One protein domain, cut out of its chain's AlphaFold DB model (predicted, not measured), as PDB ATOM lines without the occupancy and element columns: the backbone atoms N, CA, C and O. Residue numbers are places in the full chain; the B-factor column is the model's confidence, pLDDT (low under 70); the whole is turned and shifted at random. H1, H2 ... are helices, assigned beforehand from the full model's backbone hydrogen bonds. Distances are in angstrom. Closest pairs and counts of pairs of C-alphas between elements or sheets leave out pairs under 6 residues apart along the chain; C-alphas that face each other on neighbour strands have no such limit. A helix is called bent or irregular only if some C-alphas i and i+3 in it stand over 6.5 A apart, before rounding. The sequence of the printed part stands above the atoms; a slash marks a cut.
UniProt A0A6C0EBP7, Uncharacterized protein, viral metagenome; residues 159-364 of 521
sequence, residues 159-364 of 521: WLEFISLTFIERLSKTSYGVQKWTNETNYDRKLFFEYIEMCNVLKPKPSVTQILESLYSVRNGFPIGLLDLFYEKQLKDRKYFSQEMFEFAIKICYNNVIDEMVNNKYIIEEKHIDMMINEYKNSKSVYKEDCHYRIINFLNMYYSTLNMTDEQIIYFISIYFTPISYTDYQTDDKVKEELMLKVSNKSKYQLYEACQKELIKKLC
ATOM      1  N   TRP A 159      19.418  -1.099 -37.759       84.94
ATOM      2  CA  TRP A 159      19.239  -2.020 -36.644       84.94
ATOM      3  C   TRP A 159      20.418  -2.038 -35.674       84.94
ATOM      4  O   TRP A 159      20.191  -2.151 -34.474       84.94
ATOM      5  N   LEU A 160      21.654  -1.904 -36.161       87.44
ATOM      6  CA  LEU A 160      22.828  -1.899 -35.290       87.44
ATOM      7  C   LEU A 160      22.802  -0.691 -34.348       87.44
ATOM      8  O   LEU A 160      22.893  -0.851 -33.133       87.44
ATOM      9  N   GLU A 161      22.575   0.497 -34.904       82.25
ATOM     10  CA  GLU A 161      22.444   1.734 -34.133       82.25
ATOM     11  C   GLU A 161      21.260   1.670 -33.160       82.25
ATOM     12  O   GLU A 161      21.387   2.039 -31.991       82.25
ATOM     13  N   PHE A 162      20.123   1.123 -33.596       79.12
ATOM     14  CA  PHE A 162      18.945   0.952 -32.749       79.12
ATOM     15  C   PHE A 162      19.197   0.022 -31.551       79.12
ATOM     16  O   PHE A 162      18.807   0.343 -30.422       79.12
ATOM     17  N   ILE A 163      19.872  -1.111 -31.768       84.38
ATOM     18  CA  ILE A 163      20.259  -2.044 -30.701       84.38
ATOM     19  C   ILE A 163      21.260  -1.370 -29.747       84.38
ATOM     20  O   ILE A 163      21.105  -1.478 -28.530       84.38
ATOM     21  N   SER A 164      22.248  -0.631 -30.266       83.75
ATOM     22  CA  SER A 164      23.211   0.122 -29.448       83.75
ATOM     23  C   SER A 164      22.523   1.186 -28.585       83.75
ATOM     24  O   SER A 164      22.766   1.245 -27.381       83.75
ATOM     25  N   LEU A 165      21.603   1.969 -29.156       76.56
ATOM     26  CA  LEU A 165      20.781   2.950 -28.436       76.56
ATOM     27  C   LEU A 165      19.962   2.310 -27.316       76.56
ATOM     28  O   LEU A 165      19.955   2.801 -26.188       76.56
ATOM     29  N   THR A 166      19.301   1.198 -27.629       75.06
ATOM     30  CA  THR A 166      18.517   0.405 -26.678       75.06
ATOM     31  C   THR A 166      19.375  -0.064 -25.510       75.06
ATOM     32  O   THR A 166      19.002   0.095 -24.350       75.06
ATOM     33  N   PHE A 167      20.541  -0.639 -25.804       79.31
ATOM     34  CA  PHE A 167      21.445  -1.150 -24.784       79.31
ATOM     35  C   PHE A 167      21.935  -0.041 -23.854       79.31
ATOM     36  O   PHE A 167      21.831  -0.188 -22.637       79.31
ATOM     37  N   ILE A 168      22.392   1.090 -24.402       74.50
ATOM     38  CA  ILE A 168      22.839   2.238 -23.600       74.50
ATOM     39  C   ILE A 168      21.711   2.774 -22.718       74.50
ATOM     40  O   ILE A 168      21.938   3.112 -21.555       74.50
ATOM     41  N   GLU A 169      20.485   2.816 -23.229       71.25
ATOM     42  CA  GLU A 169      19.355   3.257 -22.428       71.25
ATOM     43  C   GLU A 169      18.996   2.274 -21.310       71.25
ATOM     44  O   GLU A 169      18.815   2.694 -20.165       71.25
ATOM     45  N   ARG A 170      18.922   0.969 -21.598       71.69
ATOM     46  CA  ARG A 170      18.660  -0.054 -20.573       71.69
ATOM     47  C   ARG A 170      19.734  -0.024 -19.490       71.69
ATOM     48  O   ARG A 170      19.391  -0.089 -18.314       71.69
ATOM     49  N   LEU A 171      20.996   0.175 -19.874       68.56
ATOM     50  CA  LEU A 171      22.104   0.382 -18.941       68.56
ATOM     51  C   LEU A 171      21.946   1.639 -18.072       68.56
ATOM     52  O   LEU A 171      22.417   1.662 -16.943       68.56
ATOM     53  N   SER A 172      21.311   2.702 -18.572       62.72
ATOM     54  CA  SER A 172      21.129   3.942 -17.802       62.72
ATOM     55  C   SER A 172      20.043   3.851 -16.715       62.72
ATOM     56  O   SER A 172      20.054   4.658 -15.786       62.72
ATOM     57  N   LYS A 173      19.118   2.878 -16.805       58.50
ATOM     58  CA  LYS A 173      17.926   2.763 -15.938       58.50
ATOM     59  C   LYS A 173      18.082   1.829 -14.727       58.50
ATOM     60  O   LYS A 173      17.210   1.834 -13.864       58.50
ATOM     61  N   THR A 174      19.149   1.040 -14.613       54.62
ATOM     62  CA  THR A 174      19.279  -0.063 -13.635       54.62
ATOM     63  C   THR A 174      19.568   0.336 -12.181       54.62
ATOM     64  O   THR A 174      19.944  -0.519 -11.383       54.62
ATOM     65  N   SER A 175      19.263   1.574 -11.764       41.75
ATOM     66  CA  SER A 175      19.712   2.216 -10.505       41.75
ATOM     67  C   SER A 175      21.237   2.406 -10.479       41.75
ATOM     68  O   SER A 175      21.968   1.461 -10.730       41.75
ATOM     69  N   TYR A 176      21.726   3.608 -10.143       40.00
ATOM     70  CA  TYR A 176      23.154   3.994 -10.192       40.00
ATOM     71  C   TYR A 176      23.716   4.150 -11.615       40.00
ATOM     72  O   TYR A 176      24.589   3.402 -12.051       40.00
ATOM     73  N   GLY A 177      23.258   5.181 -12.336       39.50
ATOM     74  CA  GLY A 177      23.894   5.613 -13.580       39.50
ATOM     75  C   GLY A 177      25.407   5.727 -13.392       39.50
ATOM     76  O   GLY A 177      25.867   6.484 -12.548       39.50
ATOM     77  N   VAL A 178      26.179   4.933 -14.138       43.91
ATOM     78  CA  VAL A 178      27.660   4.943 -14.153       43.91
ATOM     79  C   VAL A 178      28.345   4.520 -12.831       43.91
ATOM     80  O   VAL A 178      29.526   4.196 -12.842       43.91
ATOM     81  N   GLN A 179      27.630   4.431 -11.707       41.56
ATOM     82  CA  GLN A 179      28.221   4.533 -10.365       41.56
ATOM     83  C   GLN A 179      28.757   3.231  -9.737       41.56
ATOM     84  O   GLN A 179      29.410   3.313  -8.703       41.56
ATOM     85  N   LYS A 180      28.551   2.040 -10.319       42.66
ATOM     86  CA  LYS A 180      29.115   0.775  -9.788       42.66
ATOM     87  C   LYS A 180      29.408  -0.256 -10.884       42.66
ATOM     88  O   LYS A 180      28.722  -1.263 -10.990       42.66
ATOM     89  N   TRP A 181      30.451  -0.041 -11.682       48.88
ATOM     90  CA  TRP A 181      30.981  -1.082 -12.586       48.88
ATOM     91  C   TRP A 181      32.009  -2.011 -11.913       48.88
ATOM     92  O   TRP A 181      32.704  -2.759 -12.587       48.88
ATOM     93  N   THR A 182      32.105  -1.983 -10.583       41.81
ATOM     94  CA  THR A 182      33.086  -2.764  -9.808       41.81
ATOM     95  C   THR A 182      32.548  -4.087  -9.289       41.81
ATOM     96  O   THR A 182      33.330  -4.972  -8.963       41.81
ATOM     97  N   ASN A 183      31.226  -4.247  -9.247       42.09
ATOM     98  CA  ASN A 183      30.585  -5.506  -8.908       42.09
ATOM     99  C   ASN A 183      29.559  -5.809  -9.981       42.09
ATOM    100  O   ASN A 183      28.456  -5.273  -9.981       42.09
ATOM    101  N   GLU A 184      29.984  -6.669 -10.891       49.28
ATOM    102  CA  GLU A 184      29.210  -7.370 -11.898       49.28
ATOM    103  C   GLU A 184      27.858  -7.825 -11.342       49.28
ATOM    104  O   GLU A 184      27.705  -8.950 -10.861       49.28
ATOM    105  N   THR A 185      26.841  -6.966 -11.393       52.62
ATOM    106  CA  THR A 185      25.499  -7.457 -11.127       52.62
ATOM    107  C   THR A 185      25.186  -8.435 -12.257       52.62
ATOM    108  O   THR A 185      25.453  -8.174 -13.435       52.62
ATOM    109  N   ASN A 186      24.651  -9.611 -11.921       56.97
ATOM    110  CA  ASN A 186      24.271 -10.617 -12.921       56.97
ATOM    111  C   ASN A 186      23.345 -10.032 -14.012       56.97
ATOM    112  O   ASN A 186      23.272 -10.568 -15.117       56.97
ATOM    113  N   TYR A 187      22.670  -8.920 -13.710       58.47
ATOM    114  CA  TYR A 187      21.794  -8.198 -14.616       58.47
ATOM    115  C   TYR A 187      22.544  -7.445 -15.730       58.47
ATOM    116  O   TYR A 187      22.210  -7.638 -16.898       58.47
ATOM    117  N   ASP A 188      23.586  -6.664 -15.425       66.50
ATOM    118  CA  ASP A 188      24.327  -5.899 -16.449       66.50
ATOM    119  C   ASP A 188      25.075  -6.824 -17.419       66.50
ATOM    120  O   ASP A 188      25.100  -6.603 -18.632       66.50
ATOM    121  N   ARG A 189      25.607  -7.937 -16.899       68.50
ATOM    122  CA  ARG A 189      26.183  -9.012 -17.719       68.50
ATOM    123  C   ARG A 189      25.142  -9.638 -18.641       68.50
ATOM    124  O   ARG A 189      25.420  -9.838 -19.820       68.50
ATOM    125  N   LYS A 190      23.942  -9.928 -18.132       74.75
ATOM    126  CA  LYS A 190      22.845 -10.470 -18.943       74.75
ATOM    127  C   LYS A 190      22.443  -9.499 -20.056       74.75
ATOM    128  O   LYS A 190      22.323  -9.928 -21.199       74.75
ATOM    129  N   LEU A 191      22.306  -8.206 -19.750       75.88
ATOM    130  CA  LEU A 191      22.035  -7.164 -20.747       75.88
ATOM    131  C   LEU A 191      23.109  -7.114 -21.835       75.88
ATOM    132  O   LEU A 191      22.785  -7.003 -23.016       75.88
ATOM    133  N   PHE A 192      24.379  -7.212 -21.446       80.62
ATOM    134  CA  PHE A 192      25.494  -7.247 -22.382       80.62
ATOM    135  C   PHE A 192      25.439  -8.477 -23.300       80.62
ATOM    136  O   PHE A 192      25.595  -8.347 -24.512       80.62
ATOM    137  N   PHE A 193      25.174  -9.669 -22.758       82.19
ATOM    138  CA  PHE A 193      25.023 -10.873 -23.579       82.19
ATOM    139  C   PHE A 193      23.822 -10.779 -24.523       82.19
ATOM    140  O   PHE A 193      23.966 -11.091 -25.703       82.19
ATOM    141  N   GLU A 194      22.678 -10.276 -24.049       83.69
ATOM    142  CA  GLU A 194      21.512 -10.005 -24.899       83.69
ATOM    143  C   GLU A 194      21.872  -9.056 -26.050       83.69
ATOM    144  O   GLU A 194      21.525  -9.333 -27.196       83.69
ATOM    145  N   TYR A 195      22.606  -7.973 -25.768       87.31
ATOM    146  CA  TYR A 195      23.082  -7.030 -26.780       87.31
ATOM    147  C   TYR A 195      23.938  -7.720 -27.851       87.31
ATOM    148  O   TYR A 195      23.671  -7.589 -29.047       87.31
ATOM    149  N   ILE A 196      24.939  -8.502 -27.437       88.00
ATOM    150  CA  ILE A 196      25.808  -9.226 -28.370       88.00
ATOM    151  C   ILE A 196      25.014 -10.242 -29.200       88.00
ATOM    152  O   ILE A 196      25.249 -10.378 -30.403       88.00
ATOM    153  N   GLU A 197      24.065 -10.952 -28.591       89.00
ATOM    154  CA  GLU A 197      23.198 -11.882 -29.313       89.00
ATOM    155  C   GLU A 197      22.327 -11.174 -30.353       89.00
ATOM    156  O   GLU A 197      22.207 -11.677 -31.470       89.00
ATOM    157  N   MET A 198      21.774  -9.999 -30.041       89.94
ATOM    158  CA  MET A 198      21.025  -9.197 -31.013       89.94
ATOM    159  C   MET A 198      21.907  -8.798 -32.203       89.94
ATOM    160  O   MET A 198      21.518  -9.014 -33.351       89.94
ATOM    161  N   CYS A 199      23.118  -8.289 -31.952       90.50
ATOM    162  CA  CYS A 199      24.058  -7.911 -33.012       90.50
ATOM    163  C   CYS A 199      24.441  -9.101 -33.907       90.50
ATOM    164  O   CYS A 199      24.553  -8.954 -35.121       90.50
ATOM    165  N   ASN A 200      24.596 -10.297 -33.331       88.44
ATOM    166  CA  ASN A 200      24.948 -11.509 -34.076       88.44
ATOM    167  C   ASN A 200      23.834 -12.024 -35.005       88.44
ATOM    168  O   ASN A 200      24.127 -12.799 -35.915       88.44
ATOM    169  N   VAL A 201      22.578 -11.628 -34.781       89.81
ATOM    170  CA  VAL A 201      21.430 -12.012 -35.621       89.81
ATOM    171  C   VAL A 201      21.341 -11.161 -36.895       89.81
ATOM    172  O   VAL A 201      20.724 -11.591 -37.872       89.81
ATOM    173  N   LEU A 202      21.963  -9.978 -36.906       89.56
ATOM    174  CA  LEU A 202      21.909  -9.055 -38.036       89.56
ATOM    175  C   LEU A 202      22.549  -9.629 -39.306       89.56
ATOM    176  O   LEU A 202      23.530 -10.374 -39.271       89.56
ATOM    177  N   LYS A 203      21.974  -9.244 -40.446       87.88
ATOM    178  CA  LYS A 203      22.429  -9.552 -41.802       87.88
ATOM    179  C   LYS A 203      22.523  -8.252 -42.625       87.88
ATOM    180  O   LYS A 203      21.497  -7.590 -42.776       87.88
ATOM    181  N   PRO A 204      23.707  -7.905 -43.177       89.12
ATOM    182  CA  PRO A 204      24.985  -8.594 -42.973       89.12
ATOM    183  C   PRO A 204      25.418  -8.562 -41.499       89.12
ATOM    184  O   PRO A 204      25.039  -7.661 -40.752       89.12
ATOM    185  N   LYS A 205      26.179  -9.581 -41.080       89.88
ATOM    186  CA  LYS A 205      26.677  -9.664 -39.705       89.88
ATOM    187  C   LYS A 205      27.688  -8.534 -39.482       89.88
ATOM    188  O   LYS A 205      28.675  -8.497 -40.220       89.88
ATOM    189  N   PRO A 206      27.480  -7.651 -38.492       91.25
ATOM    190  CA  PRO A 206      28.402  -6.560 -38.237       91.25
ATOM    191  C   PRO A 206      29.744  -7.093 -37.731       91.25
ATOM    192  O   PRO A 206      29.802  -8.075 -36.978       91.25
ATOM    193  N   SER A 207      30.827  -6.438 -38.141       89.44
ATOM    194  CA  SER A 207      32.152  -6.682 -37.583       89.44
ATOM    195  C   SER A 207      32.199  -6.236 -36.119       89.44
ATOM    196  O   SER A 207      31.386  -5.435 -35.655       89.44
ATOM    197  N   VAL A 208      33.174  -6.746 -35.369       88.38
ATOM    198  CA  VAL A 208      33.370  -6.335 -33.972       88.38
ATOM    199  C   VAL A 208      33.661  -4.834 -33.876       88.38
ATOM    200  O   VAL A 208      33.113  -4.167 -32.999       88.38
ATOM    201  N   THR A 209      34.435  -4.290 -34.819       90.62
ATOM    202  CA  THR A 209      34.697  -2.850 -34.928       90.62
ATOM    203  C   THR A 209      33.402  -2.064 -35.119       90.62
ATOM    204  O   THR A 209      33.144  -1.149 -34.348       90.62
ATOM    205  N   GLN A 210      32.524  -2.482 -36.039       91.56
ATOM    206  CA  GLN A 210      31.231  -1.819 -36.271       91.56
ATOM    207  C   GLN A 210      30.333  -1.832 -35.024       91.56
ATOM    208  O   GLN A 210      29.670  -0.841 -34.717       91.56
ATOM    209  N   ILE A 211      30.315  -2.943 -34.279       90.19
ATOM    210  CA  ILE A 211      29.563  -3.057 -33.018       90.19
ATOM    211  C   ILE A 211      30.073  -2.041 -31.989       90.19
ATOM    212  O   ILE A 211      29.270  -1.400 -31.307       90.19
ATOM    213  N   LEU A 212      31.393  -1.902 -31.857       88.88
ATOM    214  CA  LEU A 212      32.006  -0.969 -30.915       88.88
ATOM    215  C   LEU A 212      31.844   0.489 -31.360       88.88
ATOM    216  O   LEU A 212      31.517   1.336 -30.534       88.88
ATOM    217  N   GLU A 213      32.002   0.785 -32.648       89.06
ATOM    218  CA  GLU A 213      31.785   2.119 -33.214       89.06
ATOM    219  C   GLU A 213      30.350   2.599 -33.019       89.06
ATOM    220  O   GLU A 213      30.140   3.741 -32.613       89.06
ATOM    221  N   SER A 214      29.367   1.719 -33.234       87.94
ATOM    222  CA  SER A 214      27.953   2.023 -32.999       87.94
ATOM    223  C   SER A 214      27.671   2.341 -31.528       87.94
ATOM    224  O   SER A 214      26.969   3.296 -31.204       87.94
ATOM    225  N   LEU A 215      28.256   1.587 -30.594       82.69
ATOM    226  CA  LEU A 215      28.122   1.898 -29.167       82.69
ATOM    227  C   LEU A 215      28.803   3.208 -28.785       82.69
ATOM    228  O   LEU A 215      28.265   3.978 -27.984       82.69
ATOM    229  N   TYR A 216      29.980   3.453 -29.356       82.44
ATOM    230  CA  TYR A 216      30.743   4.661 -29.107       82.44
ATOM    231  C   TYR A 216      30.004   5.904 -29.593       82.44
ATOM    232  O   TYR A 216      29.889   6.873 -28.845       82.44
ATOM    233  N   SER A 217      29.478   5.872 -30.821       78.88
ATOM    234  CA  SER A 217      28.815   7.010 -31.464       78.88
ATOM    235  C   SER A 217      27.548   7.424 -30.717       78.88
ATOM    236  O   SER A 217      27.336   8.609 -30.459       78.88
ATOM    237  N   VAL A 218      26.759   6.443 -30.283       71.50
ATOM    238  CA  VAL A 218      25.509   6.644 -29.545       71.50
ATOM    239  C   VAL A 218      25.726   7.396 -28.235       71.50
ATOM    240  O   VAL A 218      24.947   8.280 -27.872       71.50
ATOM    241  N   ARG A 219      26.779   7.041 -27.499       68.31
ATOM    242  CA  ARG A 219      27.057   7.612 -26.177       68.31
ATOM    243  C   ARG A 219      28.032   8.789 -26.232       68.31
ATOM    244  O   ARG A 219      28.074   9.587 -25.295       68.31
ATOM    245  N   ASN A 220      28.766   8.918 -27.337       66.50
ATOM    246  CA  ASN A 220      29.932   9.780 -27.488       66.50
ATOM    247  C   ASN A 220      30.935   9.569 -26.332       66.50
ATOM    248  O   ASN A 220      31.298  10.509 -25.619       66.50
ATOM    249  N   GLY A 221      31.279   8.299 -26.082       65.38
ATOM    250  CA  GLY A 221      32.165   7.874 -24.995       65.38
ATOM    251  C   GLY A 221      31.912   6.443 -24.503       65.38
ATOM    252  O   GLY A 221      30.816   5.905 -24.654       65.38
ATOM    253  N   PHE A 222      32.917   5.839 -23.860       68.25
ATOM    254  CA  PHE A 222      32.810   4.541 -23.183       68.25
ATOM    255  C   PHE A 222      33.241   4.649 -21.718       68.25
ATOM    256  O   PHE A 222      34.345   5.132 -21.470       68.25
ATOM    257  N   PRO A 223      32.452   4.116 -20.768       66.44
ATOM    258  CA  PRO A 223      32.966   3.793 -19.443       66.44
ATOM    259  C   PRO A 223      34.001   2.675 -19.541       66.44
ATOM    260  O   PRO A 223      33.805   1.713 -20.294       66.44
ATOM    261  N   ILE A 224      35.052   2.754 -18.726       67.00
ATOM    262  CA  ILE A 224      36.139   1.766 -18.744       67.00
ATOM    263  C   ILE A 224      35.653   0.333 -18.474       67.00
ATOM    264  O   ILE A 224      36.025  -0.581 -19.202       67.00
ATOM    265  N   GLY A 225      34.718   0.141 -17.536       69.06
ATOM    266  CA  GLY A 225      34.203  -1.191 -17.198       69.06
ATOM    267  C   GLY A 225      33.466  -1.890 -18.349       69.06
ATOM    268  O   GLY A 225      33.517  -3.114 -18.463       69.06
ATOM    269  N   LEU A 226      32.820  -1.133 -19.247       74.69
ATOM    270  CA  LEU A 226      32.179  -1.713 -20.430       74.69
ATOM    271  C   LEU A 226      33.227  -2.171 -21.451       74.69
ATOM    272  O   LEU A 226      33.054  -3.220 -22.068       74.69
ATOM    273  N   LEU A 227      34.320  -1.417 -21.602       78.19
ATOM    274  CA  LEU A 227      35.457  -1.829 -22.423       78.19
ATOM    275  C   LEU A 227      36.130  -3.074 -21.838       78.19
ATOM    276  O   LEU A 227      36.385  -4.018 -22.574       78.19
ATOM    277  N   ASP A 228      36.360  -3.150 -20.533       76.88
ATOM    278  CA  ASP A 228      36.955  -4.352 -19.936       76.88
ATOM    279  C   ASP A 228      36.063  -5.587 -20.138       76.88
ATOM    280  O   ASP A 228      36.547  -6.654 -20.524       76.88
ATOM    281  N   LEU A 229      34.740  -5.435 -20.004       77.75
ATOM    282  CA  LEU A 229      33.791  -6.511 -20.292       77.75
ATOM    283  C   LEU A 229      33.816  -6.933 -21.772       77.75
ATOM    284  O   LEU A 229      33.796  -8.131 -22.069       77.75
ATOM    285  N   PHE A 230      33.879  -5.975 -22.702       84.12
ATOM    286  CA  PHE A 230      34.042  -6.261 -24.132       84.12
ATOM    287  C   PHE A 230      35.326  -7.027 -24.412       84.12
ATOM    288  O   PHE A 230      35.297  -8.006 -25.160       84.12
ATOM    289  N   TYR A 231      36.422  -6.606 -23.784       84.12
ATOM    290  CA  TYR A 231      37.714  -7.243 -23.947       84.12
ATOM    291  C   TYR A 231      37.627  -8.698 -23.492       84.12
ATOM    292  O   TYR A 231      37.759  -9.605 -24.306       84.12
ATOM    293  N   GLU A 232      37.271  -8.926 -22.228       82.75
ATOM    294  CA  GLU A 232      37.239 -10.258 -21.620       82.75
ATOM    295  C   GLU A 232      36.235 -11.218 -22.273       82.75
ATOM    296  O   GLU A 232      36.450 -12.429 -22.271       82.75
ATOM    297  N   LYS A 233      35.110 -10.722 -22.806       82.69
ATOM    298  CA  LYS A 233      34.036 -11.588 -23.328       82.69
ATOM    299  C   LYS A 233      34.008 -11.728 -24.845       82.69
ATOM    300  O   LYS A 233      33.488 -12.736 -25.329       82.69
ATOM    301  N   GLN A 234      34.480 -10.735 -25.595       84.00
ATOM    302  CA  GLN A 234      34.352 -10.712 -27.058       84.00
ATOM    303  C   GLN A 234      35.672 -10.622 -27.805       84.00
ATOM    304  O   GLN A 234      35.706 -11.057 -28.954       84.00
ATOM    305  N   LEU A 235      36.719 -10.071 -27.194       86.00
ATOM    306  CA  LEU A 235      37.990  -9.849 -27.878       86.00
ATOM    307  C   LEU A 235      39.014 -10.901 -27.474       86.00
ATOM    308  O   LEU A 235      39.497 -11.624 -28.337       86.00
ATOM    309  N   LYS A 236      39.257 -11.051 -26.174       83.56
ATOM    310  CA  LYS A 236      40.256 -11.949 -25.602       83.56
ATOM    311  C   LYS A 236      40.211 -13.339 -26.240       83.56
ATOM    312  O   LYS A 236      39.147 -13.957 -26.340       83.56
ATOM    313  N   ASP A 237      41.377 -13.789 -26.693       78.00
ATOM    314  CA  ASP A 237      41.612 -15.072 -27.367       78.00
ATOM    315  C   ASP A 237      40.878 -15.259 -28.717       78.00
ATOM    316  O   ASP A 237      40.792 -16.376 -29.238       78.00
ATOM    317  N   ARG A 238      40.345 -14.191 -29.329       77.50
ATOM    318  CA  ARG A 238      39.673 -14.239 -30.643       77.50
ATOM    319  C   ARG A 238      40.473 -13.524 -31.734       77.50
ATOM    320  O   ARG A 238      41.272 -12.635 -31.483       77.50
ATOM    321  N   LYS A 239      40.218 -13.873 -33.002       77.19
ATOM    322  CA  LYS A 239      40.785 -13.167 -34.167       77.19
ATOM    323  C   LYS A 239      39.939 -11.940 -34.512       77.19
ATOM    324  O   LYS A 239      38.970 -12.058 -35.257       77.19
ATOM    325  N   TYR A 240      40.310 -10.781 -33.980       82.75
ATOM    326  CA  TYR A 240      39.674  -9.486 -34.273       82.75
ATOM    327  C   TYR A 240      40.669  -8.439 -34.812       82.75
ATOM    328  O   TYR A 240      40.339  -7.261 -34.931       82.75
ATOM    329  N   PHE A 241      41.885  -8.872 -35.154       88.62
ATOM    330  CA  PHE A 241      42.947  -8.026 -35.690       88.62
ATOM    331  C   PHE A 241      42.586  -7.508 -37.086       88.62
ATOM    332  O   PHE A 241      42.591  -8.257 -38.064       88.62
ATOM    333  N   SER A 242      42.277  -6.219 -37.177       91.88
ATOM    334  CA  SER A 242      42.099  -5.493 -38.433       91.88
ATOM    335  C   SER A 242      42.653  -4.079 -38.293       91.88
ATOM    336  O   SER A 242      42.733  -3.551 -37.185       91.88
ATOM    337  N   GLN A 243      43.037  -3.453 -39.408       93.50
ATOM    338  CA  GLN A 243      43.492  -2.060 -39.382       93.50
ATOM    339  C   GLN A 243      42.402  -1.130 -38.827       93.50
ATOM    340  O   GLN A 243      42.691  -0.284 -37.989       93.50
ATOM    341  N   GLU A 244      41.142  -1.363 -39.207       93.56
ATOM    342  CA  GLU A 244      39.985  -0.625 -38.687       93.56
ATOM    343  C   GLU A 244      39.866  -0.741 -37.159       93.56
ATOM    344  O   GLU A 244      39.660   0.254 -36.472       93.56
ATOM    345  N   MET A 245      40.035  -1.947 -36.602       93.62
ATOM    346  CA  MET A 245      39.994  -2.149 -35.151       93.62
ATOM    347  C   MET A 245      41.169  -1.468 -34.446       93.62
ATOM    348  O   MET A 245      40.983  -0.910 -33.366       93.62
ATOM    349  N   PHE A 246      42.366  -1.496 -35.044       95.06
ATOM    350  CA  PHE A 246      43.541  -0.829 -34.485       95.06
ATOM    351  C   PHE A 246      43.339   0.683 -34.414       95.06
ATOM    352  O   PHE A 246      43.513   1.291 -33.360       95.06
ATOM    353  N   GLU A 247      42.911   1.281 -35.522       95.12
ATOM    354  CA  GLU A 247      42.636   2.711 -35.623       95.12
ATOM    355  C   GLU A 247      41.521   3.137 -34.669       95.12
ATOM    356  O   GLU A 247      41.663   4.133 -33.954       95.12
ATOM    357  N   PHE A 248      40.450   2.345 -34.579       93.44
ATOM    358  CA  PHE A 248      39.388   2.559 -33.605       93.44
ATOM    359  C   PHE A 248      39.907   2.487 -32.163       93.44
ATOM    360  O   PHE A 248      39.629   3.379 -31.359       93.44
ATOM    361  N   ALA A 249      40.695   1.460 -31.831       93.06
ATOM    362  CA  ALA A 249      41.259   1.279 -30.501       93.06
ATOM    363  C   ALA A 249      42.182   2.440 -30.112       93.06
ATOM    364  O   ALA A 249      42.056   2.946 -28.997       93.06
ATOM    365  N   ILE A 250      43.050   2.910 -31.017       93.88
ATOM    366  CA  ILE A 250      43.898   4.084 -30.769       93.88
ATOM    367  C   ILE A 250      43.043   5.335 -30.565       93.88
ATOM    368  O   ILE A 250      43.230   6.042 -29.572       93.88
ATOM    369  N   LYS A 251      42.077   5.583 -31.457       91.50
ATOM    370  CA  LYS A 251      41.182   6.747 -31.404       91.50
ATOM    371  C   LYS A 251      40.547   6.911 -30.024       91.50
ATOM    372  O   LYS A 251      40.524   8.016 -29.493       91.50
ATOM    373  N   ILE A 252      40.090   5.815 -29.417       88.62
ATOM    374  CA  ILE A 252      39.459   5.840 -28.090       88.62
ATOM    375  C   ILE A 252      40.409   5.484 -26.933       88.62
ATOM    376  O   ILE A 252      39.938   5.390 -25.803       88.62
ATOM    377  N   CYS A 253      41.703   5.252 -27.172       88.94
ATOM    378  CA  CYS A 253      42.676   4.771 -26.175       88.94
ATOM    379  C   CYS A 253      42.265   3.470 -25.460       88.94
ATOM    380  O   CYS A 253      42.255   3.371 -24.230       88.94
ATOM    381  N   TYR A 254      41.884   2.448 -26.218       90.06
ATOM    382  CA  TYR A 254      41.528   1.139 -25.675       90.06
ATOM    383  C   TYR A 254      42.778   0.288 -25.402       90.06
ATOM    384  O   TYR A 254      43.109  -0.627 -26.152       90.06
ATOM    385  N   ASN A 255      43.482   0.601 -24.314       86.69
ATOM    386  CA  ASN A 255      44.857   0.139 -24.078       86.69
ATOM    387  C   ASN A 255      45.059  -1.382 -24.095       86.69
ATOM    388  O   ASN A 255      46.068  -1.815 -24.637       86.69
ATOM    389  N   ASN A 256      44.116  -2.185 -23.584       87.31
ATOM    390  CA  ASN A 256      44.232  -3.653 -23.626       87.31
ATOM    391  C   ASN A 256      44.276  -4.170 -25.073       87.31
ATOM    392  O   ASN A 256      45.100  -5.008 -25.419       87.31
ATOM    393  N   VAL A 257      43.421  -3.617 -25.940       90.94
ATOM    394  CA  VAL A 257      43.407  -3.964 -27.365       90.94
ATOM    395  C   VAL A 257      44.663  -3.455 -28.054       90.94
ATOM    396  O   VAL A 257      45.276  -4.197 -28.812       90.94
ATOM    397  N   ILE A 258      45.065  -2.210 -27.785       93.00
ATOM    398  CA  ILE A 258      46.280  -1.634 -28.373       93.00
ATOM    399  C   ILE A 258      47.495  -2.508 -28.035       93.00
ATOM    400  O   ILE A 258      48.261  -2.826 -28.938       93.00
ATOM    401  N   ASP A 259      47.634  -2.942 -26.780       90.94
ATOM    402  CA  ASP A 259      48.733  -3.804 -26.325       90.94
ATOM    403  C   ASP A 259      48.762  -5.142 -27.043       90.94
ATOM    404  O   ASP A 259      49.780  -5.518 -27.625       90.94
ATOM    405  N   GLU A 260      47.622  -5.823 -27.119       91.12
ATOM    406  CA  GLU A 260      47.538  -7.079 -27.851       91.12
ATOM    407  C   GLU A 260      47.868  -6.897 -29.342       91.12
ATOM    408  O   GLU A 260      48.565  -7.721 -29.937       91.12
ATOM    409  N   MET A 261      47.429  -5.800 -29.963       93.06
ATOM    410  CA  MET A 261      47.693  -5.529 -31.378       93.06
ATOM    411  C   MET A 261      49.152  -5.140 -31.644       93.06
ATOM    412  O   MET A 261      49.742  -5.629 -32.608       93.06
ATOM    413  N   VAL A 262      49.777  -4.334 -30.783       92.38
ATOM    414  CA  VAL A 262      51.211  -4.008 -30.876       92.38
ATOM    415  C   VAL A 262      52.061  -5.267 -30.688       92.38
ATOM    416  O   VAL A 262      52.979  -5.511 -31.473       92.38
ATOM    417  N   ASN A 263      51.698  -6.139 -29.740       90.75
ATOM    418  CA  ASN A 263      52.321  -7.459 -29.576       90.75
ATOM    419  C   ASN A 263      52.149  -8.345 -30.828       90.75
ATOM    420  O   ASN A 263      53.011  -9.167 -31.142       90.75
ATOM    421  N   ASN A 264      51.088  -8.117 -31.607       90.31
ATOM    422  CA  ASN A 264      50.855  -8.710 -32.926       90.31
ATOM    423  C   ASN A 264      51.448  -7.893 -34.095       90.31
ATOM    424  O   ASN A 264      51.010  -8.032 -35.237       90.31
ATOM    425  N   LYS A 265      52.503  -7.104 -33.840       92.69
ATOM    426  CA  LYS A 265      53.317  -6.369 -34.830       92.69
ATOM    427  C   LYS A 265      52.634  -5.171 -35.501       92.69
ATOM    428  O   LYS A 265      53.143  -4.686 -36.513       92.69
ATOM    429  N   TYR A 266      51.526  -4.667 -34.961       93.94
ATOM    430  CA  TYR A 266      50.986  -3.380 -35.404       93.94
ATOM    431  C   TYR A 266      51.889  -2.234 -34.931       93.94
ATOM    432  O   TYR A 266      52.402  -2.255 -33.812       93.94
ATOM    433  N   ILE A 267      52.087  -1.230 -35.787       93.00
ATOM    434  CA  ILE A 267      52.977  -0.095 -35.517       93.00
ATOM    435  C   ILE A 267      52.141   1.153 -35.238       93.00
ATOM    436  O   ILE A 267      51.243   1.505 -36.005       93.00
ATOM    437  N   ILE A 268      52.455   1.848 -34.146       94.19
ATOM    438  CA  ILE A 268      51.848   3.142 -33.838       94.19
ATOM    439  C   ILE A 268      52.591   4.235 -34.618       94.19
ATOM    440  O   ILE A 268      53.731   4.572 -34.315       94.19
ATOM    441  N   GLU A 269      51.922   4.786 -35.626       92.88
ATOM    442  CA  GLU A 269      52.382   5.906 -36.446       92.88
ATOM    443  C   GLU A 269      51.877   7.260 -35.922       92.88
ATOM    444  O   GLU A 269      50.901   7.334 -35.173       92.88
ATOM    445  N   GLU A 270      52.496   8.342 -36.398       90.69
ATOM    446  CA  GLU A 270      52.137   9.735 -36.087       90.69
ATOM    447  C   GLU A 270      50.646  10.031 -36.324       90.69
ATOM    448  O   GLU A 270      49.980  10.584 -35.451       90.69
ATOM    449  N   LYS A 271      50.080   9.558 -37.444       93.44
ATOM    450  CA  LYS A 271      48.658   9.754 -37.778       93.44
ATOM    451  C   LYS A 271      47.713   9.206 -36.704       93.44
ATOM    452  O   LYS A 271      46.640   9.759 -36.475       93.44
ATOM    453  N   HIS A 272      48.094   8.120 -36.028       94.75
ATOM    454  CA  HIS A 272      47.259   7.521 -34.990       94.75
ATOM    455  C   HIS A 272      47.238   8.402 -33.729       94.75
ATOM    456  O   HIS A 272      46.226   8.483 -33.033       94.75
ATOM    457  N   ILE A 273      48.335   9.112 -33.465       91.12
ATOM    458  CA  ILE A 273      48.437  10.089 -32.379       91.12
ATOM    459  C   ILE A 273      47.500  11.271 -32.656       91.12
ATOM    460  O   ILE A 273      46.757  11.690 -31.766       91.12
ATOM    461  N   ASP A 274      47.438  11.744 -33.902       90.50
ATOM    462  CA  ASP A 274      46.498  12.798 -34.297       90.50
ATOM    463  C   ASP A 274      45.037  12.367 -34.129       90.50
ATOM    464  O   ASP A 274      44.215  13.144 -33.637       90.50
ATOM    465  N   MET A 275      44.703  11.117 -34.475       92.38
ATOM    466  CA  MET A 275      43.359  10.562 -34.262       92.38
ATOM    467  C   MET A 275      42.957  10.609 -32.785       92.38
ATOM    468  O   MET A 275      41.861  11.067 -32.461       92.38
ATOM    469  N   MET A 276      43.856  10.188 -31.895       90.25
ATOM    470  CA  MET A 276      43.652  10.224 -30.446       90.25
ATOM    471  C   MET A 276      43.442  11.653 -29.928       90.25
ATOM    472  O   MET A 276      42.510  11.917 -29.165       90.25
ATOM    473  N   ILE A 277      44.291  12.592 -30.352       87.50
ATOM    474  CA  ILE A 277      44.209  14.001 -29.949       87.50
ATOM    475  C   ILE A 277      42.887  14.620 -30.410       87.50
ATOM    476  O   ILE A 277      42.216  15.303 -29.633       87.50
ATOM    477  N   ASN A 278      42.500  14.379 -31.661       87.88
ATOM    478  CA  ASN A 278      41.258  14.898 -32.223       87.88
ATOM    479  C   ASN A 278      40.034  14.337 -31.498       87.88
ATOM    480  O   ASN A 278      39.106  15.086 -31.190       87.88
ATOM    481  N   GLU A 279      40.052  13.050 -31.155       86.56
ATOM    482  CA  GLU A 279      38.968  12.440 -30.397       86.56
ATOM    483  C   GLU A 279      38.849  13.036 -28.990       86.56
ATOM    484  O   GLU A 279      37.761  13.408 -28.550       86.56
ATOM    485  N   TYR A 280      39.975  13.230 -28.301       82.50
ATOM    486  CA  TYR A 280      39.979  13.857 -26.981       82.50
ATOM    487  C   TYR A 280      39.444  15.299 -27.013       82.50
ATOM    488  O   TYR A 280      38.668  15.682 -26.131       82.50
ATOM    489  N   LYS A 281      39.779  16.088 -28.046       81.50
ATOM    490  CA  LYS A 281      39.233  17.447 -28.247       81.50
ATOM    491  C   LYS A 281      37.711  17.450 -28.418       81.50
ATOM    492  O   LYS A 281      37.055  18.346 -27.893       81.50
ATOM    493  N   ASN A 282      37.172  16.452 -29.116       78.44
ATOM    494  CA  ASN A 282      35.747  16.342 -29.439       78.44
ATOM    495  C   ASN A 282      34.917  15.620 -28.361       78.44
ATOM    496  O   ASN A 282      33.684  15.627 -28.421       78.44
ATOM    497  N   SER A 283      35.573  15.013 -27.370       70.94
ATOM    498  CA  SER A 283      34.905  14.280 -26.295       70.94
ATOM    499  C   SER A 283      34.023  15.190 -25.422       70.94
ATOM    500  O   SER A 283      34.415  16.289 -25.012       70.94
ATOM    501  N   LYS A 284      32.803  14.727 -25.112       65.44
ATOM    502  CA  LYS A 284      31.895  15.416 -24.175       65.44
ATOM    503  C   LYS A 284      32.489  15.423 -22.764       65.44
ATOM    504  O   LYS A 284      33.099  14.444 -22.342       65.44
ATOM    505  N   SER A 285      32.225  16.490 -22.003       59.38
ATOM    506  CA  SER A 285      32.763  16.694 -20.646       59.38
ATOM    507  C   SER A 285      32.572  15.493 -19.711       59.38
ATOM    508  O   SER A 285      33.491  15.161 -18.975       59.38
ATOM    509  N   VAL A 286      31.431  14.801 -19.801       57.81
ATOM    510  CA  VAL A 286      31.059  13.669 -18.926       57.81
ATOM    511  C   VAL A 286      32.001  12.460 -19.044       57.81
ATOM    512  O   VAL A 286      32.162  11.730 -18.078       57.81
ATOM    513  N   TYR A 287      32.645  12.244 -20.196       63.28
ATOM    514  CA  TYR A 287      33.567  11.110 -20.419       63.28
ATOM    515  C   TYR A 287      35.012  11.553 -20.625       63.28
ATOM    516  O   TYR A 287      35.894  10.744 -20.933       63.28
ATOM    517  N   LYS A 288      35.256  12.857 -20.482       68.38
ATOM    518  CA  LYS A 288      36.565  13.447 -20.713       68.38
ATOM    519  C   LYS A 288      37.580  12.945 -19.691       68.38
ATOM    520  O   LYS A 288      38.727  12.734 -20.061       68.38
ATOM    521  N   GLU A 289      37.149  12.676 -18.460       67.75
ATOM    522  CA  GLU A 289      37.992  12.117 -17.395       67.75
ATOM    523  C   GLU A 289      38.439  10.679 -17.703       67.75
ATOM    524  O   GLU A 289      39.636  10.398 -17.715       67.75
ATOM    525  N   ASP A 290      37.518   9.780 -18.063       69.75
ATOM    526  CA  ASP A 290      37.857   8.405 -18.466       69.75
ATOM    527  C   ASP A 290      38.769   8.380 -19.703       69.75
ATOM    528  O   ASP A 290      39.705   7.584 -19.802       69.75
ATOM    529  N   CYS A 291      38.510   9.260 -20.675       76.12
ATOM    530  CA  CYS A 291      39.380   9.434 -21.836       76.12
ATOM    531  C   CYS A 291      40.781   9.910 -21.425       76.12
ATOM    532  O   CYS A 291      41.782   9.346 -21.862       76.12
ATOM    533  N   HIS A 292      40.852  10.879 -20.515       76.94
ATOM    534  CA  HIS A 292      42.096  11.412 -19.980       76.94
ATOM    535  C   HIS A 292      42.957  10.331 -19.309       76.94
ATOM    536  O   HIS A 292      44.145  10.217 -19.612       76.94
ATOM    537  N   TYR A 293      42.372   9.488 -18.450       73.75
ATOM    538  CA  TYR A 293      43.099   8.382 -17.812       73.75
ATOM    539  C   TYR A 293      43.618   7.358 -18.820       73.75
ATOM    540  O   TYR A 293      44.753   6.888 -18.703       73.75
ATOM    541  N   ARG A 294      42.808   7.026 -19.829       79.62
ATOM    542  CA  ARG A 294      43.203   6.087 -20.881       79.62
ATOM    543  C   ARG A 294      44.371   6.618 -21.709       79.62
ATOM    544  O   ARG A 294      45.315   5.862 -21.927       79.62
ATOM    545  N   ILE A 295      44.361   7.905 -22.069       83.31
ATOM    546  CA  ILE A 295      45.483   8.572 -22.751       83.31
ATOM    547  C   ILE A 295      46.743   8.540 -21.885       83.31
ATOM    548  O   ILE A 295      47.807   8.170 -22.369       83.31
ATOM    549  N   ILE A 296      46.647   8.870 -20.593       74.38
ATOM    550  CA  ILE A 296      47.817   8.818 -19.702       74.38
ATOM    551  C   ILE A 296      48.389   7.399 -19.625       74.38
ATOM    552  O   ILE A 296      49.605   7.224 -19.677       74.38
ATOM    553  N   ASN A 297      47.535   6.381 -19.513       75.50
ATOM    554  CA  ASN A 297      47.984   4.993 -19.478       75.50
ATOM    555  C   ASN A 297      48.603   4.560 -20.826       75.50
ATOM    556  O   ASN A 297      49.663   3.942 -20.831       75.50
ATOM    557  N   PHE A 298      48.026   4.974 -21.959       85.56
ATOM    558  CA  PHE A 298      48.617   4.766 -23.285       85.56
ATOM    559  C   PHE A 298      50.030   5.355 -23.361       85.56
ATOM    560  O   PHE A 298      50.978   4.670 -23.738       85.56
ATOM    561  N   LEU A 299      50.191   6.613 -22.944       77.50
ATOM    562  CA  LEU A 299      51.494   7.264 -22.930       77.50
ATOM    563  C   LEU A 299      52.457   6.514 -22.008       77.50
ATOM    564  O   LEU A 299      53.573   6.218 -22.420       77.50
ATOM    565  N   ASN A 300      52.028   6.128 -20.806       72.31
ATOM    566  CA  ASN A 300      52.880   5.378 -19.881       72.31
ATOM    567  C   ASN A 300      53.430   4.083 -20.495       72.31
ATOM    568  O   ASN A 300      54.566   3.717 -20.202       72.31
ATOM    569  N   MET A 301      52.644   3.411 -21.339       76.38
ATOM    570  CA  MET A 301      53.050   2.172 -22.000       76.38
ATOM    571  C   MET A 301      53.959   2.418 -23.209       76.38
ATOM    572  O   MET A 301      54.981   1.750 -23.348       76.38
ATOM    573  N   TYR A 302      53.617   3.378 -24.072       83.06
ATOM    574  CA  TYR A 302      54.228   3.474 -25.403       83.06
ATOM    575  C   TYR A 302      55.181   4.644 -25.595       83.06
ATOM    576  O   TYR A 302      55.905   4.647 -26.587       83.06
ATOM    577  N   TYR A 303      55.229   5.617 -24.683       74.88
ATOM    578  CA  TYR A 303      55.921   6.894 -24.889       74.88
ATOM    579  C   TYR A 303      57.339   6.774 -25.466       74.88
ATOM    580  O   TYR A 303      57.685   7.499 -26.393       74.88
ATOM    581  N   SER A 304      58.145   5.832 -24.967       70.00
ATOM    582  CA  SER A 304      59.527   5.614 -25.421       70.00
ATOM    583  C   SER A 304      59.655   5.101 -26.860       70.00
ATOM    584  O   SER A 304      60.740   5.169 -27.434       70.00
ATOM    585  N   THR A 305      58.570   4.579 -27.430       78.00
ATOM    586  CA  THR A 305      58.502   3.994 -28.776       78.00
ATOM    587  C   THR A 305      57.796   4.895 -29.790       78.00
ATOM    588  O   THR A 305      57.883   4.643 -30.990       78.00
ATOM    589  N   LEU A 306      57.116   5.952 -29.332       82.06
ATOM    590  CA  LEU A 306      56.353   6.848 -30.198       82.06
ATOM    591  C   LEU A 306      57.266   7.853 -30.908       82.06
ATOM    592  O   LEU A 306      58.069   8.544 -30.280       82.06
ATOM    593  N   ASN A 307      57.071   8.007 -32.217       82.12
ATOM    594  CA  ASN A 307      57.669   9.095 -32.983       82.12
ATOM    595  C   ASN A 307      56.695  10.283 -33.047       82.12
ATOM    596  O   ASN A 307      55.871  10.357 -33.953       82.12
ATOM    597  N   MET A 308      56.761  11.169 -32.050       79.44
ATOM    598  CA  MET A 308      55.864  12.327 -31.926       79.44
ATOM    599  C   MET A 308      56.478  13.627 -32.449       79.44
ATOM    600  O   MET A 308      57.672  13.896 -32.240       79.44
ATOM    601  N   THR A 309      55.620  14.472 -33.021       77.94
ATOM    602  CA  THR A 309      55.930  15.870 -33.344       77.94
ATOM    603  C   THR A 309      55.978  16.744 -32.091       77.94
ATOM    604  O   THR A 309      55.459  16.383 -31.031       77.94
ATOM    605  N   ASP A 310      56.590  17.926 -32.208       64.56
ATOM    606  CA  ASP A 310      56.651  18.899 -31.111       64.56
ATOM    607  C   ASP A 310      55.241  19.268 -30.611       64.56
ATOM    608  O   ASP A 310      54.994  19.296 -29.408       64.56
ATOM    609  N   GLU A 311      54.293  19.485 -31.528       69.38
ATOM    610  CA  GLU A 311      52.908  19.856 -31.211       69.38
ATOM    611  C   GLU A 311      52.169  18.751 -30.447       69.38
ATOM    612  O   GLU A 311      51.479  19.031 -29.464       69.38
ATOM    613  N   GLN A 312      52.358  17.490 -30.842       78.44
ATOM    614  CA  GLN A 312      51.778  16.336 -30.153       78.44
ATOM    615  C   GLN A 312      52.336  16.192 -28.732       78.44
ATOM    616  O   GLN A 312      51.576  15.981 -27.784       78.44
ATOM    617  N   ILE A 313      53.652  16.369 -28.554       70.44
ATOM    618  CA  ILE A 313      54.293  16.322 -27.230       70.44
ATOM    619  C   ILE A 313      53.729  17.423 -26.331       70.44
ATOM    620  O   ILE A 313      53.358  17.159 -25.184       70.44
ATOM    621  N   ILE A 314      53.631  18.651 -26.842       63.72
ATOM    622  CA  ILE A 314      53.068  19.779 -26.096       63.72
ATOM    623  C   ILE A 314      51.610  19.497 -25.711       63.72
ATOM    624  O   ILE A 314      51.205  19.745 -24.570       63.72
ATOM    625  N   TYR A 315      50.824  18.937 -26.632       73.25
ATOM    626  CA  TYR A 315      49.441  18.579 -26.356       73.25
ATOM    627  C   TYR A 315      49.339  17.550 -25.226       73.25
ATOM    628  O   TYR A 315      48.569  17.743 -24.285       73.25
ATOM    629  N   PHE A 316      50.163  16.504 -25.235       73.50
ATOM    630  CA  PHE A 316      50.176  15.526 -24.150       73.50
ATOM    631  C   PHE A 316      50.629  16.113 -22.817       73.50
ATOM    632  O   PHE A 316      50.031  15.808 -21.785       73.50
ATOM    633  N   ILE A 317      51.611  17.017 -22.820       65.06
ATOM    634  CA  ILE A 317      51.997  17.771 -21.621       65.06
ATOM    635  C   ILE A 317      50.782  18.525 -21.057       65.06
ATOM    636  O   ILE A 317      50.540  18.476 -19.853       65.06
ATOM    637  N   SER A 318      49.969  19.151 -21.910       66.19
ATOM    638  CA  SER A 318      48.750  19.836 -21.459       66.19
ATOM    639  C   SER A 318      47.726  18.902 -20.818       66.19
ATOM    640  O   SER A 318      47.089  19.275 -19.833       66.19
ATOM    641  N   ILE A 319      47.610  17.665 -21.312       69.31
ATOM    642  CA  ILE A 319      46.769  16.639 -20.692       69.31
ATOM    643  C   ILE A 319      47.296  16.346 -19.285       69.31
ATOM    644  O   ILE A 319      46.532  16.432 -18.337       69.31
ATOM    645  N   TYR A 320      48.601  16.144 -19.086       63.22
ATOM    646  CA  TYR A 320      49.151  15.911 -17.740       63.22
ATOM    647  C   TYR A 320      48.844  17.027 -16.725       63.22
ATOM    648  O   TYR A 320      48.647  16.720 -15.539       63.22
ATOM    649  N   PHE A 321      48.808  18.285 -17.179       55.94
ATOM    650  CA  PHE A 321      48.564  19.471 -16.349       55.94
ATOM    651  C   PHE A 321      47.107  19.878 -16.209       55.94
ATOM    652  O   PHE A 321      46.802  20.641 -15.294       55.94
ATOM    653  N   THR A 322      46.219  19.397 -17.079       60.34
ATOM    654  CA  THR A 322      44.797  19.724 -16.978       60.34
ATOM    655  C   THR A 322      44.304  19.234 -15.615       60.34
ATOM    656  O   THR A 322      44.368  18.026 -15.353       60.34
ATOM    657  N   PRO A 323      43.840  20.136 -14.727       51.06
ATOM    658  CA  PRO A 323      43.253  19.728 -13.466       51.06
ATOM    659  C   PRO A 323      42.054  18.848 -13.791       51.06
ATOM    660  O   PRO A 323      41.136  19.274 -14.491       51.06
ATOM    661  N   ILE A 324      42.070  17.611 -13.310       54.31
ATOM    662  CA  ILE A 324      40.885  16.765 -13.360       54.31
ATOM    663  C   ILE A 324      39.940  17.372 -12.320       54.31
ATOM    664  O   ILE A 324      40.155  17.219 -11.116       54.31
ATOM    665  N   SER A 325      38.991  18.199 -12.772       43.91
ATOM    666  CA  SER A 325      38.009  18.821 -11.890       43.91
ATOM    667  C   SER A 325      37.051  17.739 -11.422       43.91
ATOM    668  O   SER A 325      36.151  17.366 -12.162       43.91
ATOM    669  N   TYR A 326      37.243  17.261 -10.195       45.25
ATOM    670  CA  TYR A 326      36.368  16.293  -9.536       45.25
ATOM    671  C   TYR A 326      34.995  16.914  -9.241       45.25
ATOM    672  O   TYR A 326      34.668  17.218  -8.096       45.25
ATOM    673  N   THR A 327      34.204  17.186 -10.272       37.06
ATOM    674  CA  THR A 327      32.843  17.693 -10.120       37.06
ATOM    675  C   THR A 327      31.874  16.521 -10.171       37.06
ATOM    676  O   THR A 327      31.627  15.963 -11.236       37.06
ATOM    677  N   ASP A 328      31.361  16.165  -8.991       33.28
ATOM    678  CA  ASP A 328      30.124  15.429  -8.677       33.28
ATOM    679  C   ASP A 328      29.822  14.083  -9.355       33.28
ATOM    680  O   ASP A 328      28.782  13.481  -9.072       33.28
ATOM    681  N   TYR A 329      30.723  13.521 -10.156       38.50
ATOM    682  CA  TYR A 329      30.622  12.115 -10.529       38.50
ATOM    683  C   TYR A 329      31.332  11.263  -9.481       38.50
ATOM    684  O   TYR A 329      32.554  11.219  -9.389       38.50
ATOM    685  N   GLN A 330      30.522  10.576  -8.674       41.78
ATOM    686  CA  GLN A 330      30.916   9.443  -7.838       41.78
ATOM    687  C   GLN A 330      31.458   8.298  -8.722       41.78
ATOM    688  O   GLN A 330      30.822   7.258  -8.874       41.78
ATOM    689  N   THR A 331      32.613   8.480  -9.361       41.06
ATOM    690  CA  THR A 331      33.429   7.357  -9.825       41.06
ATOM    691  C   THR A 331      33.847   6.577  -8.589       41.06
ATOM    692  O   THR A 331      34.475   7.147  -7.696       41.06
ATOM    693  N   ASP A 332      33.446   5.309  -8.532       43.78
ATOM    694  CA  ASP A 332      33.755   4.364  -7.461       43.78
ATOM    695  C   ASP A 332      35.224   4.497  -7.032       43.78
ATOM    696  O   ASP A 332      36.129   4.415  -7.874       43.78
ATOM    697  N   ASP A 333      35.465   4.711  -5.734       43.94
ATOM    698  CA  ASP A 333      36.810   4.890  -5.185       43.94
ATOM    699  C   ASP A 333      37.734   3.713  -5.544       43.94
ATOM    700  O   ASP A 333      38.937   3.916  -5.619       43.94
ATOM    701  N   LYS A 334      37.196   2.531  -5.889       42.78
ATOM    702  CA  LYS A 334      37.969   1.391  -6.412       42.78
ATOM    703  C   LYS A 334      38.438   1.531  -7.860       42.78
ATOM    704  O   LYS A 334      39.590   1.222  -8.128       42.78
ATOM    705  N   VAL A 335      37.601   1.994  -8.796       45.31
ATOM    706  CA  VAL A 335      38.051   2.258 -10.186       45.31
ATOM    707  C   VAL A 335      39.037   3.416 -10.176       45.31
ATOM    708  O   VAL A 335      40.045   3.390 -10.872       45.31
ATOM    709  N   LYS A 336      38.772   4.406  -9.321       50.09
ATOM    710  CA  LYS A 336      39.677   5.512  -9.033       50.09
ATOM    711  C   LYS A 336      40.993   5.019  -8.432       50.09
ATOM    712  O   LYS A 336      42.030   5.417  -8.935       50.09
ATOM    713  N   GLU A 337      40.986   4.134  -7.436       47.81
ATOM    714  CA  GLU A 337      42.195   3.519  -6.869       47.81
ATOM    715  C   GLU A 337      42.934   2.661  -7.894       47.81
ATOM    716  O   GLU A 337      44.148   2.756  -7.977       47.81
ATOM    717  N   GLU A 338      42.248   1.869  -8.711       47.41
ATOM    718  CA  GLU A 338      42.865   0.987  -9.702       47.41
ATOM    719  C   GLU A 338      43.457   1.776 -10.884       47.41
ATOM    720  O   GLU A 338      44.567   1.489 -11.338       47.41
ATOM    721  N   LEU A 339      42.776   2.840 -11.327       48.59
ATOM    722  CA  LEU A 339      43.305   3.820 -12.277       48.59
ATOM    723  C   LEU A 339      44.452   4.636 -11.671       48.59
ATOM    724  O   LEU A 339      45.447   4.848 -12.353       48.59
ATOM    725  N   MET A 340      44.372   5.044 -10.400       47.59
ATOM    726  CA  MET A 340      45.454   5.724  -9.666       47.59
ATOM    727  C   MET A 340      46.639   4.794  -9.366       47.59
ATOM    728  O   MET A 340      47.771   5.256  -9.262       47.59
ATOM    729  N   LEU A 341      46.418   3.487  -9.224       46.59
ATOM    730  CA  LEU A 341      47.461   2.477  -9.038       46.59
ATOM    731  C   LEU A 341      48.186   2.224 -10.363       46.59
ATOM    732  O   LEU A 341      49.418   2.212 -10.389       46.59
ATOM    733  N   LYS A 342      47.443   2.102 -11.474       45.53
ATOM    734  CA  LYS A 342      48.004   2.011 -12.837       45.53
ATOM    735  C   LYS A 342      48.700   3.315 -13.253       45.53
ATOM    736  O   LYS A 342      49.776   3.295 -13.849       45.53
ATOM    737  N   VAL A 343      48.140   4.460 -12.871       46.28
ATOM    738  CA  VAL A 343      48.719   5.803 -13.011       46.28
ATOM    739  C   VAL A 343      49.305   6.230 -11.666       46.28
ATOM    740  O   VAL A 343      48.900   7.237 -11.091       46.28
ATOM    741  N   SER A 344      50.239   5.453 -11.111       42.16
ATOM    742  CA  SER A 344      50.901   5.855  -9.865       42.16
ATOM    743  C   SER A 344      51.398   7.308  -9.974       42.16
ATOM    744  O   SER A 344      51.963   7.710 -10.994       42.16
ATOM    745  N   ASN A 345      51.253   8.117  -8.922       43.66
ATOM    746  CA  ASN A 345      51.796   9.486  -8.921       43.66
ATOM    747  C   ASN A 345      53.311   9.526  -9.236       43.66
ATOM    748  O   ASN A 345      53.816  10.537  -9.722       43.66
ATOM    749  N   LYS A 346      54.029   8.409  -9.027       39.31
ATOM    750  CA  LYS A 346      55.416   8.208  -9.475       39.31
ATOM    751  C   LYS A 346      55.547   8.129 -11.003       39.31
ATOM    752  O   LYS A 346      56.439   8.780 -11.537       39.31
ATOM    753  N   SER A 347      54.677   7.397 -11.705       50.97
ATOM    754  CA  SER A 347      54.722   7.268 -13.173       50.97
ATOM    755  C   SER A 347      54.247   8.534 -13.883       50.97
ATOM    756  O   SER A 347      54.885   8.946 -14.849       50.97
ATOM    757  N   LYS A 348      53.226   9.232 -13.358       49.44
ATOM    758  CA  LYS A 348      52.775  10.526 -13.910       49.44
ATOM    759  C   LYS A 348      53.914  11.556 -13.940       49.44
ATOM    760  O   LYS A 348      54.121  12.214 -14.953       49.44
ATOM    761  N   TYR A 349      54.683  11.656 -12.852       52.62
ATOM    762  CA  TYR A 349      55.829  12.567 -12.770       52.62
ATOM    763  C   TYR A 349      57.005  12.101 -13.642       52.62
ATOM    764  O   TYR A 349      57.613  12.917 -14.320       52.62
ATOM    765  N   GLN A 350      57.307  10.799 -13.676       57.31
ATOM    766  CA  GLN A 350      58.396  10.246 -14.492       57.31
ATOM    767  C   GLN A 350      58.159  10.400 -15.995       57.31
ATOM    768  O   GLN A 350      59.098  10.725 -16.722       57.31
ATOM    769  N   LEU A 351      56.926  10.199 -16.465       56.09
ATOM    770  CA  LEU A 351      56.602  10.357 -17.878       56.09
ATOM    771  C   LEU A 351      56.530  11.825 -18.282       56.09
ATOM    772  O   LEU A 351      57.033  12.188 -19.335       56.09
ATOM    773  N   TYR A 352      55.999  12.683 -17.411       56.25
ATOM    774  CA  TYR A 352      56.122  14.129 -17.560       56.25
ATOM    775  C   TYR A 352      57.594  14.553 -17.687       56.25
ATOM    776  O   TYR A 352      57.949  15.266 -18.623       56.25
ATOM    777  N   GLU A 353      58.476  14.059 -16.813       58.88
ATOM    778  CA  GLU A 353      59.911  14.312 -16.938       58.88
ATOM    779  C   GLU A 353      60.500  13.754 -18.237       58.88
ATOM    780  O   GLU A 353      61.424  14.356 -18.780       58.88
ATOM    781  N   ALA A 354      60.007  12.616 -18.734       58.03
ATOM    782  CA  ALA A 354      60.438  12.033 -20.000       58.03
ATOM    783  C   ALA A 354      59.997  12.898 -21.192       58.03
ATOM    784  O   ALA A 354      60.863  13.296 -21.968       58.03
ATOM    785  N   CYS A 355      58.717  13.290 -21.258       54.69
ATOM    786  CA  CYS A 355      58.150  14.261 -22.202       54.69
ATOM    787  C   CYS A 355      58.953  15.555 -22.234       54.69
ATOM    788  O   CYS A 355      59.350  16.026 -23.298       54.69
ATOM    789  N   GLN A 356      59.256  16.100 -21.059       54.50
ATOM    790  CA  GLN A 356      60.079  17.293 -20.940       54.50
ATOM    791  C   GLN A 356      61.515  17.059 -21.399       54.50
ATOM    792  O   GLN A 356      62.051  17.884 -22.129       54.50
ATOM    793  N   LYS A 357      62.159  15.954 -21.009       56.66
ATOM    794  CA  LYS A 357      63.537  15.643 -21.419       56.66
ATOM    795  C   LYS A 357      63.650  15.453 -22.930       56.66
ATOM    796  O   LYS A 357      64.617  15.943 -23.500       56.66
ATOM    797  N   GLU A 358      62.695  14.788 -23.573       55.41
ATOM    798  CA  GLU A 358      62.625  14.601 -25.034       55.41
ATOM    799  C   GLU A 358      62.418  15.936 -25.751       55.41
ATOM    800  O   GLU A 358      63.194  16.266 -26.647       55.41
ATOM    801  N   LEU A 359      61.470  16.755 -25.278       53.19
ATOM    802  CA  LEU A 359      61.235  18.101 -25.799       53.19
ATOM    803  C   LEU A 359      62.517  18.945 -25.679       53.19
ATOM    804  O   LEU A 359      63.033  19.460 -26.666       53.19
ATOM    805  N   ILE A 360      63.134  18.995 -24.495       50.66
ATOM    806  CA  ILE A 360      64.381  19.739 -24.257       50.66
ATOM    807  C   ILE A 360      65.549  19.168 -25.085       50.66
ATOM    808  O   ILE A 360      66.379  19.938 -25.568       50.66
ATOM    809  N   LYS A 361      65.633  17.846 -25.285       52.66
ATOM    810  CA  LYS A 361      66.674  17.178 -26.088       52.66
ATOM    811  C   LYS A 361      66.536  17.476 -27.584       52.66
ATOM    812  O   LYS A 361      67.563  17.650 -28.235       52.66
ATOM    813  N   LYS A 362      65.311  17.556 -28.114       50.91
ATOM    814  CA  LYS A 362      65.031  17.962 -29.503       50.91
ATOM    815  C   LYS A 362      65.323  19.447 -29.740       50.91
ATOM    816  O   LYS A 362      65.792  19.817 -30.811       50.91
ATOM    817  N   LEU A 363      65.110  20.290 -28.730       45.78
ATOM    818  CA  LEU A 363      65.215  21.750 -28.851       45.78
ATOM    819  C   LEU A 363      66.593  22.320 -28.545       45.78
ATOM    820  O   LEU A 363      66.985  23.352 -29.088       45.78
ATOM    821  N   CYS A 364      67.336  21.679 -27.649       45.66
ATOM    822  CA  CYS A 364      68.687  22.093 -27.332       45.66
ATOM    823  C   CYS A 364      69.656  21.391 -28.278       45.66
ATOM    824  O   CYS A 364      69.926  20.200 -28.121       45.66
TER     825      CYS A 364
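What this domain is: This is residues 159 to 364 of the 521 residues of an uncharacterized protein of viral metagenome (UniProt A0A6C0EBP7). An elongated body of helices is built out from one end to the other: the hairpin of H1 and H2 with H3 beside H1 makes one end, and H11 reaches the other end. Between them H8, the longest helix, runs through the middle, with H5, H6 and H7 on one side of it, H9 packed on its residues 292 to 296, H11 packed on its residues 296 to 303, and H10 over the side away from H7; H4 fills the place between H2, H3, H6 and H8 without close packing. The printed part has 206 residues with eleven named helices, H1 to H11 in chain order, and no named strand: all helix. It is compact, with a radius of gyration of the C-alphas of 17.7 A, and spans 58 by 38 by 28 A.

How they stand to each other: H1, residues 159 to 172, and H2, residues 186 to 201, touch as a hairpin at a shallow tilt of 5 degrees, closest at the C-alphas of Phe 167 and Tyr 195, 6.4 A. H3, residues 208 to 219, touches H1 at a steep tilt of 55 degrees, closest at the C-alphas of Ser 164 and Leu 215, 5.2 A. H4, residues 224 to 235, is near H2. H5, residues 243 to 251, touches H3, closest at the C-alphas of Thr 209 and Met 245, 5.3 A. H6, residues 255 to 263, forms a hairpin with H5 at a steep tilt of 44 degrees. H7, residues 270 to 282, touches H5, closest at the C-alphas of Lys 251 and Met 276, 4.4 A. H8, residues 285 to 305, is the hub; it forms a hairpin with H7, which it only just touches, with 3 pairs of C-alphas within 8 A. H9, residues 310 to 321, touches H7, closest at the C-alphas of Ile 273 and Gln 312, 7.4 A. H10, residues 333 to 342, is close to H8 but not clearly touching: the closest C-alphas, of Tyr 293 and Leu 339, are 7.2 A apart. H11, residues 345 to 363, touches H9 at a shallow tilt of 25 degrees, opposite ways, closest at the C-alphas of Ile 313 and Cys 355, 6.7 A. Every O i to N i+4 pair is within hydrogen-bond range in each helix but H8, with 13 of 17.

Where its parts are: H1 begins at C-alpha 159, (19.239, -2.020, -36.644). H2 measures 22.9 A from first to last C-alpha, H8 29.8 A and H11 27.0 A. H8 has a kink of 41 degrees near residue 299 and is irregular: C-alphas 301 and 304 are 8.1 A apart. H11 ends at C-alpha 363, (65.215, 21.750, -28.851).

The domain as a whole: The C-alphas farthest apart, of Val 201 and Cys 364, are 58.9 A apart. The printed part has no cut. The links H1 to H2 and H9 to H10 are long. The mean pLDDT of the printed part is 72.0; 84 residues are under 70, among them 171 to 189 and 317 to 364.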